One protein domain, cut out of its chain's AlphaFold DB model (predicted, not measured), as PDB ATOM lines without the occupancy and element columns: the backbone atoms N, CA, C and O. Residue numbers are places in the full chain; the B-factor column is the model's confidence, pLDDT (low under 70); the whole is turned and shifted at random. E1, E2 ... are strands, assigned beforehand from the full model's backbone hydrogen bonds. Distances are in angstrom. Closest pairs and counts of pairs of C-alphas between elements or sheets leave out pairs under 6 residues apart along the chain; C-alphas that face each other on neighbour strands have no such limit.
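Overview. This is residues 2 to 81 of the 360 residues of the protein "Listeria-Bacteroides repeat domain" of Bifidobacterium sp. DSM 109963 (UniProt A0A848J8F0). There is little regular structure: one antiparallel hairpin, E3 and E4, sits among long loops, and a thin arm runs from this body to a tiny antiparallel hairpin, E1 and E2. The printed part has 80 residues, 21 in four named strands, E1 to E4 in chain order, and no named helix: all strand. It is only just extended, close to loose, with a radius of gyration of the C-alphas of 17.7 A; the spans are 66 by 27 by 18 A, the arm making the length.

Along the chain. Find C-alpha 49 at (148.197, 168.274, 159.939); E3 runs to residue 55, 16.3 A. E4, residues 72 to 79, covers 23.2 A. Look for E1, residues 2 to 4, from (101.363, 172.418, 159.162), and E2, residues 10 to 12.

Arrangement. E3 and E4 stand at 152 degrees; N 50 and O 78 are 2.8 A apart, within hydrogen-bond range. Residues 21 to 22 pair parallel with residues 72 to 73 of E4. E1 and E2 stand at 145 degrees, with N 11 and O 3 at 2.9 A. E2 and E3 are apart.

Size, cuts and confidence. The farthest C-alphas, of Ala 7 and Asp 81, are 66.6 A apart. The printed part has no cut. Links E2 to E3 and E3 to E4 are long. Residues 2 to 19, 25 to 26 and 31 to 38 have pLDDT under 70.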
ATOM      1  N   THR A   2     102.685 173.074 159.103       37.16
ATOM      2  CA  THR A   2     101.363 172.418 159.162       37.16
ATOM      3  C   THR A   2     100.563 172.761 157.916       37.16
ATOM      4  O   THR A   2     100.277 173.934 157.690       37.16
ATOM      5  N   LEU A   3     100.162 171.752 157.148       47.44
ATOM      6  CA  LEU A   3      99.184 171.909 156.072       47.44
ATOM      7  C   LEU A   3      97.848 171.304 156.517       47.44
ATOM      8  O   LEU A   3      97.799 170.428 157.384       47.44
ATOM      9  N   LYS A   4      96.751 171.803 155.950       45.88
ATOM     10  CA  LYS A   4      95.423 171.201 156.091       45.88
ATOM     11  C   LYS A   4      95.049 170.576 154.757       45.88
ATOM     12  O   LYS A   4      95.275 171.200 153.723       45.88
ATOM     13  N   ASP A   5      94.490 169.373 154.782       52.34
ATOM     14  CA  ASP A   5      93.855 168.812 153.589       52.34
ATOM     15  C   ASP A   5      92.520 169.525 153.283       52.34
ATOM     16  O   ASP A   5      92.045 170.369 154.050       52.34
ATOM     17  N   ALA A   6      91.895 169.173 152.157       52.03
ATOM     18  CA  ALA A   6      90.610 169.741 151.739       52.03
ATOM     19  C   ALA A   6      89.438 169.435 152.703       52.03
ATOM     20  O   ALA A   6      88.380 170.046 152.581       52.03
ATOM     21  N   ALA A   7      89.621 168.524 153.667       63.22
ATOM     22  CA  ALA A   7      88.662 168.203 154.725       63.22
ATOM     23  C   ALA A   7      89.011 168.872 156.075       63.22
ATOM     24  O   ALA A   7      88.350 168.626 157.084       63.22
ATOM     25  N   GLY A   8      90.043 169.722 156.117       51.34
ATOM     26  CA  GLY A   8      90.484 170.432 157.319       51.34
ATOM     27  C   GLY A   8      91.318 169.592 158.292       51.34
ATOM     28  O   GLY A   8      91.633 170.078 159.386       51.34
ATOM     29  N   LYS A   9      91.710 168.366 157.928       53.16
ATOM     30  CA  LYS A   9      92.533 167.491 158.771       53.16
ATOM     31  C   LYS A   9      93.957 168.042 158.849       53.16
ATOM     32  O   LYS A   9      94.556 168.425 157.846       53.16
ATOM     33  N   LYS A  10      94.499 168.100 160.067       47.75
ATOM     34  CA  LYS A  10      95.833 168.641 160.356       47.75
ATOM     35  C   LYS A  10      96.904 167.635 159.922       47.75
ATOM     36  O   LYS A  10      97.098 166.632 160.604       47.75
ATOM     37  N   LEU A  11      97.598 167.904 158.818       40.19
ATOM     38  CA  LEU A  11      98.767 167.132 158.399       40.19
ATOM     39  C   LEU A  11     100.003 167.673 159.127       40.19
ATOM     40  O   LEU A  11     100.406 168.825 158.938       40.19
ATOM     41  N   THR A  12     100.592 166.841 159.982       41.66
ATOM     42  CA  THR A  12     101.869 167.105 160.651       41.66
ATOM     43  C   THR A  12     102.992 166.405 159.900       41.66
ATOM     44  O   THR A  12     103.097 165.182 159.924       41.66
ATOM     45  N   ALA A  13     103.844 167.188 159.238       37.69
ATOM     46  CA  ALA A  13     105.110 166.685 158.727       37.69
ATOM     47  C   ALA A  13     106.053 166.427 159.913       37.69
ATOM     48  O   ALA A  13     106.420 167.368 160.623       37.69
ATOM     49  N   HIS A  14     106.401 165.161 160.132       38.00
ATOM     50  CA  HIS A  14     107.442 164.755 161.069       38.00
ATOM     51  C   HIS A  14     108.764 164.697 160.307       38.00
ATOM     52  O   HIS A  14     108.906 163.898 159.386       38.00
ATOM     53  N   TRP A  15     109.703 165.558 160.688       43.34
ATOM     54  CA  TRP A  15     111.062 165.558 160.159       43.34
ATOM     55  C   TRP A  15     111.978 164.965 161.221       43.34
ATOM     56  O   TRP A  15     111.991 165.444 162.356       43.34
ATOM     57  N   THR A  16     112.728 163.935 160.854       46.72
ATOM     58  CA  THR A  16     113.792 163.371 161.686       46.72
ATOM     59  C   THR A  16     115.111 163.827 161.075       46.72
ATOM     60  O   THR A  16     115.383 163.471 159.930       46.72
ATOM     61  N   LYS A  17     115.914 164.619 161.803       56.06
ATOM     62  CA  LYS A  17     117.299 164.914 161.396       56.06
ATOM     63  C   LYS A  17     118.033 163.572 161.365       56.06
ATOM     64  O   LYS A  17     118.097 162.899 162.394       56.06
ATOM     65  N   LEU A  18     118.486 163.141 160.188       54.50
ATOM     66  CA  LEU A  18     119.306 161.936 160.085       54.50
ATOM     67  C   LEU A  18     120.637 162.205 160.800       54.50
ATOM     68  O   LEU A  18     121.177 163.302 160.644       54.50
ATOM     69  N   PRO A  19     121.154 161.261 161.603       64.81
ATOM     70  CA  PRO A  19     122.453 161.434 162.231       64.81
ATOM     71  C   PRO A  19     123.545 161.470 161.156       64.81
ATOM     72  O   PRO A  19     123.522 160.680 160.213       64.81
ATOM     73  N   THR A  20     124.493 162.387 161.313       70.06
ATOM     74  CA  THR A  20     125.773 162.380 160.598       70.06
ATOM     75  C   THR A  20     126.781 161.649 161.470       70.06
ATOM     76  O   THR A  20     126.846 161.909 162.675       70.06
ATOM     77  N   THR A  21     127.558 160.745 160.880       78.19
ATOM     78  CA  THR A  21     128.625 160.025 161.584       78.19
ATOM     79  C   THR A  21     129.966 160.587 161.136       78.19
ATOM     80  O   THR A  21     130.237 160.619 159.940       78.19
ATOM     81  N   PHE A  22     130.806 161.013 162.076       80.25
ATOM     82  CA  PHE A  22     132.187 161.409 161.796       80.25
ATOM     83  C   PHE A  22     133.109 160.247 162.163       80.25
ATOM     84  O   PHE A  22     133.160 159.849 163.328       80.25
ATOM     85  N   ASP A  23     133.798 159.686 161.175       83.00
ATOM     86  CA  ASP A  23     134.771 158.611 161.361       83.00
ATOM     87  C   ASP A  23     136.169 159.227 161.459       83.00
ATOM     88  O   ASP A  23     136.723 159.689 160.461       83.00
ATOM     89  N   VAL A  24     136.697 159.326 162.681       78.00
ATOM     90  CA  VAL A  24     137.940 160.048 162.985       78.00
ATOM     91  C   VAL A  24     138.934 159.172 163.745       78.00
ATOM     92  O   VAL A  24     138.560 158.419 164.645       78.00
ATOM     93  N   ASP A  25     140.215 159.299 163.389       68.38
ATOM     94  CA  ASP A  25     141.317 158.621 164.076       68.38
ATOM     95  C   ASP A  25     141.434 159.066 165.547       68.38
ATOM     96  O   ASP A  25     141.070 160.180 165.916       68.38
ATOM     97  N   GLY A  26     142.007 158.215 166.403       62.31
ATOM     98  CA  GLY A  26     142.102 158.472 167.849       62.31
ATOM     99  C   GLY A  26     143.034 159.618 168.281       62.31
ATOM    100  O   GLY A  26     143.100 159.911 169.474       62.31
ATOM    101  N   ASP A  27     143.765 160.235 167.351       71.31
ATOM    102  CA  ASP A  27     144.574 161.449 167.540       71.31
ATOM    103  C   ASP A  27     143.875 162.729 167.037       71.31
ATOM    104  O   ASP A  27     144.432 163.821 167.157       71.31
ATOM    105  N   VAL A  28     142.659 162.601 166.498       73.81
ATOM    106  CA  VAL A  28     141.824 163.700 166.011       73.81
ATOM    107  C   VAL A  28     140.812 164.100 167.082       73.81
ATOM    108  O   VAL A  28     140.050 163.266 167.573       73.81
ATOM    109  N   THR A  29     140.737 165.389 167.406       72.81
ATOM    110  CA  THR A  29     139.672 165.937 168.258       72.81
ATOM    111  C   THR A  29     138.641 166.693 167.421       72.81
ATOM    112  O   THR A  29     138.978 167.437 166.502       72.81
ATOM    113  N   ILE A  30     137.356 166.493 167.726       71.88
ATOM    114  CA  ILE A  30     136.252 167.298 167.184       71.88
ATOM    115  C   ILE A  30     135.857 168.318 168.264       71.88
ATOM    116  O   ILE A  30     135.741 167.913 169.422       71.88
ATOM    117  N   PRO A  31     135.635 169.605 167.930       68.19
ATOM    118  CA  PRO A  31     135.192 170.610 168.893       68.19
ATOM    119  C   PRO A  31     133.918 170.204 169.649       68.19
ATOM    120  O   PRO A  31     132.912 169.817 169.044       68.19
ATOM    121  N   ASP A  32     133.957 170.328 170.976       60.25
ATOM    122  CA  ASP A  32     132.819 170.031 171.845       60.25
ATOM    123  C   ASP A  32     131.620 170.945 171.531       60.25
ATOM    124  O   ASP A  32     131.745 172.162 171.405       60.25
ATOM    125  N   GLY A  33     130.423 170.356 171.465       58.91
ATOM    126  CA  GLY A  33     129.167 171.107 171.362       58.91
ATOM    127  C   GLY A  33     128.665 171.421 169.948       58.91
ATOM    128  O   GLY A  33     127.705 172.180 169.827       58.91
ATOM    129  N   TRP A  34     129.226 170.830 168.883       68.00
ATOM    130  CA  TRP A  34     128.644 170.953 167.537       68.00
ATOM    131  C   TRP A  34     127.192 170.436 167.488       68.00
ATOM    132  O   TRP A  34     126.920 169.263 167.744       68.00
ATOM    133  N   THR A  35     126.250 171.311 167.119       65.62
ATOM    134  CA  THR A  35     124.823 170.975 166.926       65.62
ATOM    135  C   THR A  35     124.425 170.863 165.448       65.62
ATOM    136  O   THR A  35     123.380 170.283 165.113       65.62
ATOM    137  N   GLY A  36     125.239 171.433 164.552       65.25
ATOM    138  CA  GLY A  36     124.924 171.609 163.135       65.25
ATOM    139  C   GLY A  36     123.629 172.397 162.912       65.25
ATOM    140  O   GLY A  36     122.828 172.003 162.062       65.25
ATOM    141  N   GLU A  37     123.361 173.414 163.737       66.88
ATOM    142  CA  GLU A  37     122.247 174.370 163.568       66.88
ATOM    143  C   GLU A  37     122.643 175.606 162.742       66.88
ATOM    144  O   GLU A  37     121.779 176.263 162.169       66.88
ATOM    145  N   ASP A  38     123.941 175.892 162.643       68.06
ATOM    146  CA  ASP A  38     124.547 176.946 161.820       68.06
ATOM    147  C   ASP A  38     124.797 176.516 160.359       68.06
ATOM    148  O   ASP A  38     125.242 177.315 159.538       68.06
ATOM    149  N   GLY A  39     124.511 175.252 160.030       73.06
ATOM    150  CA  GLY A  39     124.707 174.661 158.704       73.06
ATOM    151  C   GLY A  39     126.151 174.258 158.388       73.06
ATOM    152  O   GLY A  39     126.381 173.631 157.350       73.06
ATOM    153  N   LYS A  40     127.117 174.558 159.264       78.94
ATOM    154  CA  LYS A  40     128.531 174.221 159.066       78.94
ATOM    155  C   LYS A  40     128.862 172.829 159.599       78.94
ATOM    156  O   LYS A  40     128.213 172.311 160.510       78.94
ATOM    157  N   LEU A  41     129.897 172.219 159.030       80.62
ATOM    158  CA  LEU A  41     130.525 171.020 159.587       80.62
ATOM    159  C   LEU A  41     131.584 171.425 160.621       80.62
ATOM    160  O   LEU A  41     132.171 172.502 160.486       80.62
ATOM    161  N   PRO A  42     131.848 170.598 161.648       80.00
ATOM    162  CA  PRO A  42     132.903 170.899 162.601       80.00
ATOM    163  C   PRO A  42     134.261 170.830 161.896       80.00
ATOM    164  O   PRO A  42     134.463 169.990 161.016       80.00
ATOM    165  N   VAL A  43     135.197 171.684 162.304       79.38
ATOM    166  CA  VAL A  43     136.600 171.599 161.882       79.38
ATOM    167  C   VAL A  43     137.337 170.752 162.922       79.38
ATOM    168  O   VAL A  43     137.501 171.217 164.051       79.38
ATOM    169  N   PRO A  44     137.721 169.504 162.606       80.31
ATOM    170  CA  PRO A  44     138.516 168.690 163.510       80.31
ATOM    171  C   PRO A  44     139.957 169.210 163.594       80.31
ATOM    172  O   PRO A  44     140.441 169.916 162.710       80.31
ATOM    173  N   VAL A  45     140.660 168.799 164.644       77.88
ATOM    174  CA  VAL A  45     142.022 169.222 164.991       77.88
ATOM    175  C   VAL A  45     142.916 167.978 165.033       77.88
ATOM    176  O   VAL A  45     142.553 166.987 165.669       77.88
ATOM    177  N   LYS A  46     144.071 168.002 164.353       80.00
ATOM    178  CA  LYS A  46     145.053 166.900 164.326       80.00
ATOM    179  C   LYS A  46     146.478 167.479 164.371       80.00
ATOM    180  O   LYS A  46     146.877 168.145 163.416       80.00
ATOM    181  N   PRO A  47     147.262 167.245 165.443       78.94
ATOM    182  CA  PRO A  47     148.589 167.843 165.602       78.94
ATOM    183  C   PRO A  47     149.513 167.587 164.404       78.94
ATOM    184  O   PRO A  47     149.726 166.439 164.019       78.94
ATOM    185  N   GLY A  48     150.069 168.652 163.822       76.88
ATOM    186  CA  GLY A  48     150.959 168.561 162.657       76.88
ATOM    187  C   GLY A  48     150.277 168.343 161.295       76.88
ATOM    188  O   GLY A  48     150.986 168.153 160.303       76.88
ATOM    189  N   TYR A  49     148.940 168.416 161.201       80.56
ATOM    190  CA  TYR A  49     148.197 168.274 159.939       80.56
ATOM    191  C   TYR A  49     147.181 169.399 159.705       80.56
ATOM    192  O   TYR A  49     146.395 169.753 160.581       80.56
ATOM    193  N   LYS A  50     147.133 169.915 158.474       80.44
ATOM    194  CA  LYS A  50     146.046 170.761 157.972       80.44
ATOM    195  C   LYS A  50     144.832 169.893 157.639       80.44
ATOM    196  O   LYS A  50     144.975 168.869 156.975       80.44
ATOM    197  N   PHE A  51     143.645 170.342 158.040       81.50
ATOM    198  CA  PHE A  51     142.377 169.753 157.615       81.50
ATOM    199  C   PHE A  51     142.000 170.203 156.191       81.50
ATOM    200  O   PHE A  51     141.891 171.401 155.926       81.50
ATOM    201  N   ASP A  52     141.761 169.251 155.288       81.31
ATOM    202  CA  ASP A  52     141.387 169.499 153.884       81.31
ATOM    203  C   ASP A  52     139.884 169.329 153.610       81.31
ATOM    204  O   ASP A  52     139.458 169.345 152.454       81.31
ATOM    205  N   GLY A  53     139.072 169.152 154.653       83.94
ATOM    206  CA  GLY A  53     137.628 168.965 154.535       83.94
ATOM    207  C   GLY A  53     137.153 167.529 154.763       83.94
ATOM    208  O   GLY A  53     137.931 166.582 154.915       83.94
ATOM    209  N   TRP A  54     135.828 167.393 154.808       87.31
ATOM    210  CA  TRP A  54     135.130 166.122 154.966       87.31
ATOM    211  C   TRP A  54     134.821 165.498 153.608       87.31
ATOM    212  O   TRP A  54     134.479 166.201 152.656       87.31
ATOM    213  N   TYR A  55     134.897 164.173 153.538       90.62
ATOM    214  CA  TYR A  55     134.589 163.390 152.346       90.62
ATOM    215  C   TYR A  55     133.616 162.263 152.693       90.62
ATOM    216  O   TYR A  55     133.688 161.702 153.787       90.62
ATOM    217  N   ASP A  56     132.697 161.946 151.782       91.56
ATOM    218  CA  ASP A  56     131.788 160.809 151.944       91.56
ATOM    219  C   ASP A  56     132.414 159.467 151.531       91.56
ATOM    220  O   ASP A  56     133.546 159.405 151.054       91.56
ATOM    221  N   GLU A  57     131.667 158.381 151.746       89.44
ATOM    222  CA  GLU A  57     132.076 156.991 151.471       89.44
ATOM    223  C   GLU A  57     132.470 156.750 149.995       89.44
ATOM    224  O   GLU A  57     133.292 155.880 149.708       89.44
ATOM    225  N   ASP A  58     131.930 157.549 149.066       89.31
ATOM    226  CA  ASP A  58     132.254 157.532 147.632       89.31
ATOM    227  C   ASP A  58     133.456 158.442 147.276       89.31
ATOM    228  O   ASP A  58     133.886 158.496 146.120       89.31
ATOM    229  N   GLY A  59     134.019 159.163 148.253       86.81
ATOM    230  CA  GLY A  59     135.159 160.065 148.086       86.81
ATOM    231  C   GLY A  59     134.808 161.461 147.561       86.81
ATOM    232  O   GLY A  59     135.700 162.165 147.079       86.81
ATOM    233  N   ASN A  60     133.545 161.891 147.641       89.75
ATOM    234  CA  ASN A  60     133.134 163.242 147.243       89.75
ATOM    235  C   ASN A  60     133.296 164.226 148.412       89.75
ATOM    236  O   ASN A  60     132.984 163.867 149.549       89.75
ATOM    237  N   PRO A  61     133.741 165.474 148.167       89.44
ATOM    238  CA  PRO A  61     133.844 166.485 149.215       89.44
ATOM    239  C   PRO A  61     132.457 166.905 149.723       89.44
ATOM    240  O   PRO A  61     131.541 167.145 148.935       89.44
ATOM    241  N   VAL A  62     132.323 167.052 151.040       87.06
ATOM    242  CA  VAL A  62     131.102 167.490 151.728       87.06
ATOM    243  C   VAL A  62     131.418 168.752 152.530       87.06
ATOM    244  O   VAL A  62     132.308 168.755 153.377       87.06
ATOM    245  N   THR A  63     130.705 169.845 152.248       85.50
ATOM    246  CA  THR A  63     131.054 171.193 152.745       85.50
ATOM    247  C   THR A  63     130.051 171.784 153.736       85.50
ATOM    248  O   THR A  63     130.334 172.810 154.349       85.50
ATOM    249  N   ASN A  64     128.884 171.162 153.914       83.69
ATOM    250  CA  ASN A  64     127.809 171.664 154.769       83.69
ATOM    251  C   ASN A  64     127.049 170.519 155.462       83.69
ATOM    252  O   ASN A  64     127.154 169.351 155.082       83.69
ATOM    253  N   ALA A  65     126.278 170.866 156.492       81.69
ATOM    254  CA  ALA A  65     125.546 169.908 157.317       81.69
ATOM    255  C   ALA A  65     124.293 169.308 156.642       81.69
ATOM    256  O   ALA A  65     123.795 168.285 157.112       81.69
ATOM    257  N   GLU A  66     123.773 169.912 155.567       83.38
ATOM    258  CA  GLU A  66     122.614 169.383 154.828       83.38
ATOM    259  C   GLU A  66     123.035 168.191 153.954       83.38
ATOM    260  O   GLU A  66     122.442 167.115 154.050       83.38
ATOM    261  N   ASP A  67     124.128 168.337 153.199       84.38
ATOM    262  CA  ASP A  67     124.720 167.279 152.363       84.38
ATOM    263  C   ASP A  67     125.350 166.134 153.178       84.38
ATOM    264  O   ASP A  67     125.577 165.040 152.658       84.38
ATOM    265  N   ALA A  68     125.627 166.373 154.462       83.94
ATOM    266  CA  ALA A  68     126.146 165.393 155.413       83.94
ATOM    267  C   ALA A  68     125.064 164.529 156.090       83.94
ATOM    268  O   ALA A  68     125.388 163.592 156.829       83.94
ATOM    269  N   ALA A  69     123.781 164.849 155.909       83.38
ATOM    270  CA  ALA A  69     122.694 164.193 156.628       83.38
ATOM    271  C   ALA A  69     122.549 162.715 156.215       83.38
ATOM    272  O   ALA A  69     122.166 162.402 155.089       83.38
ATOM    273  N   GLY A  70     122.808 161.795 157.150       82.62
ATOM    274  CA  GLY A  70     122.735 160.351 156.897       82.62
ATOM    275  C   GLY A  70     123.955 159.750 156.191       82.62
ATOM    276  O   GLY A  70     123.862 158.609 155.744       82.62
ATOM    277  N   LYS A  71     125.072 160.484 156.096       86.06
ATOM    278  CA  LYS A  71     126.361 159.983 155.595       86.06
ATOM    279  C   LYS A  71     127.332 159.658 156.735       86.06
ATOM    280  O   LYS A  71     127.266 160.269 157.809       86.06
ATOM    281  N   THR A  72     128.274 158.757 156.463       87.75
ATOM    282  CA  THR A  72     129.556 158.691 157.178       87.75
ATOM    283  C   THR A  72     130.527 159.660 156.506       87.75
ATOM    284  O   THR A  72     130.620 159.686 155.278       87.75
ATOM    285  N   LEU A  73     131.208 160.488 157.297       87.94
ATOM    286  CA  LEU A  73     132.196 161.451 156.825       87.94
ATOM    287  C   LEU A  73     133.584 161.093 157.347       87.94
ATOM    288  O   LEU A  73     133.775 160.948 158.555       87.94
ATOM    289  N   HIS A  74     134.549 161.034 156.435       88.50
ATOM    290  CA  HIS A  74     135.963 160.815 156.723       88.50
ATOM    291  C   HIS A  74     136.734 162.133 156.551       88.50
ATOM    292  O   HIS A  74     136.494 162.858 155.576       88.50
ATOM    293  N   PRO A  75     137.649 162.490 157.467       87.44
ATOM    294  CA  PRO A  75     138.439 163.701 157.354       87.44
ATOM    295  C   PRO A  75     139.628 163.468 156.419       87.44
ATOM    296  O   PRO A  75     140.308 162.442 156.502       87.44
ATOM    297  N   LYS A  76     139.929 164.438 155.556       86.06
ATOM    298  CA  LYS A  76     141.172 164.441 154.779       86.06
ATOM    299  C   LYS A  76     142.181 165.405 155.398       86.06
ATOM    300  O   LYS A  76     141.807 166.462 155.904       86.06
ATOM    301  N   TRP A  77     143.453 165.019 155.349       83.25
ATOM    302  CA  TRP A  77     144.550 165.724 156.000       83.25
ATOM    303  C   TRP A  77     145.764 165.839 155.083       83.25
ATOM    304  O   TRP A  77     146.160 164.847 154.462       83.25
ATOM    305  N   THR A  78     146.415 167.000 155.106       82.88
ATOM    306  CA  THR A  78     147.724 167.236 154.483       82.88
ATOM    307  C   THR A  78     148.732 167.614 155.576       82.88
ATOM    308  O   THR A  78     148.405 168.435 156.438       82.88
ATOM    309  N   PRO A  79     149.943 167.026 155.601       82.19
ATOM    310  CA  PRO A  79     151.007 167.433 156.521       82.19
ATOM    311  C   PRO A  79     151.288 168.942 156.454       82.19
ATOM    312  O   PRO A  79     151.294 169.530 155.372       82.19
ATOM    313  N   VAL A  80     151.514 169.590 157.599       80.62
ATOM    314  CA  VAL A  80     151.684 171.060 157.655       80.62
ATOM    315  C   VAL A  80     152.898 171.524 156.838       80.62
ATOM    316  O   VAL A  80     152.823 172.553 156.177       80.62
ATOM    317  N   ASP A  81     153.977 170.743 156.797       76.75
ATOM    318  CA  ASP A  81     155.169 171.017 155.981       76.75
ATOM    319  C   ASP A  81     154.923 170.955 154.461       76.75
ATOM    320  O   ASP A  81     155.721 171.488 153.693       76.75
TER     321      ASP A  81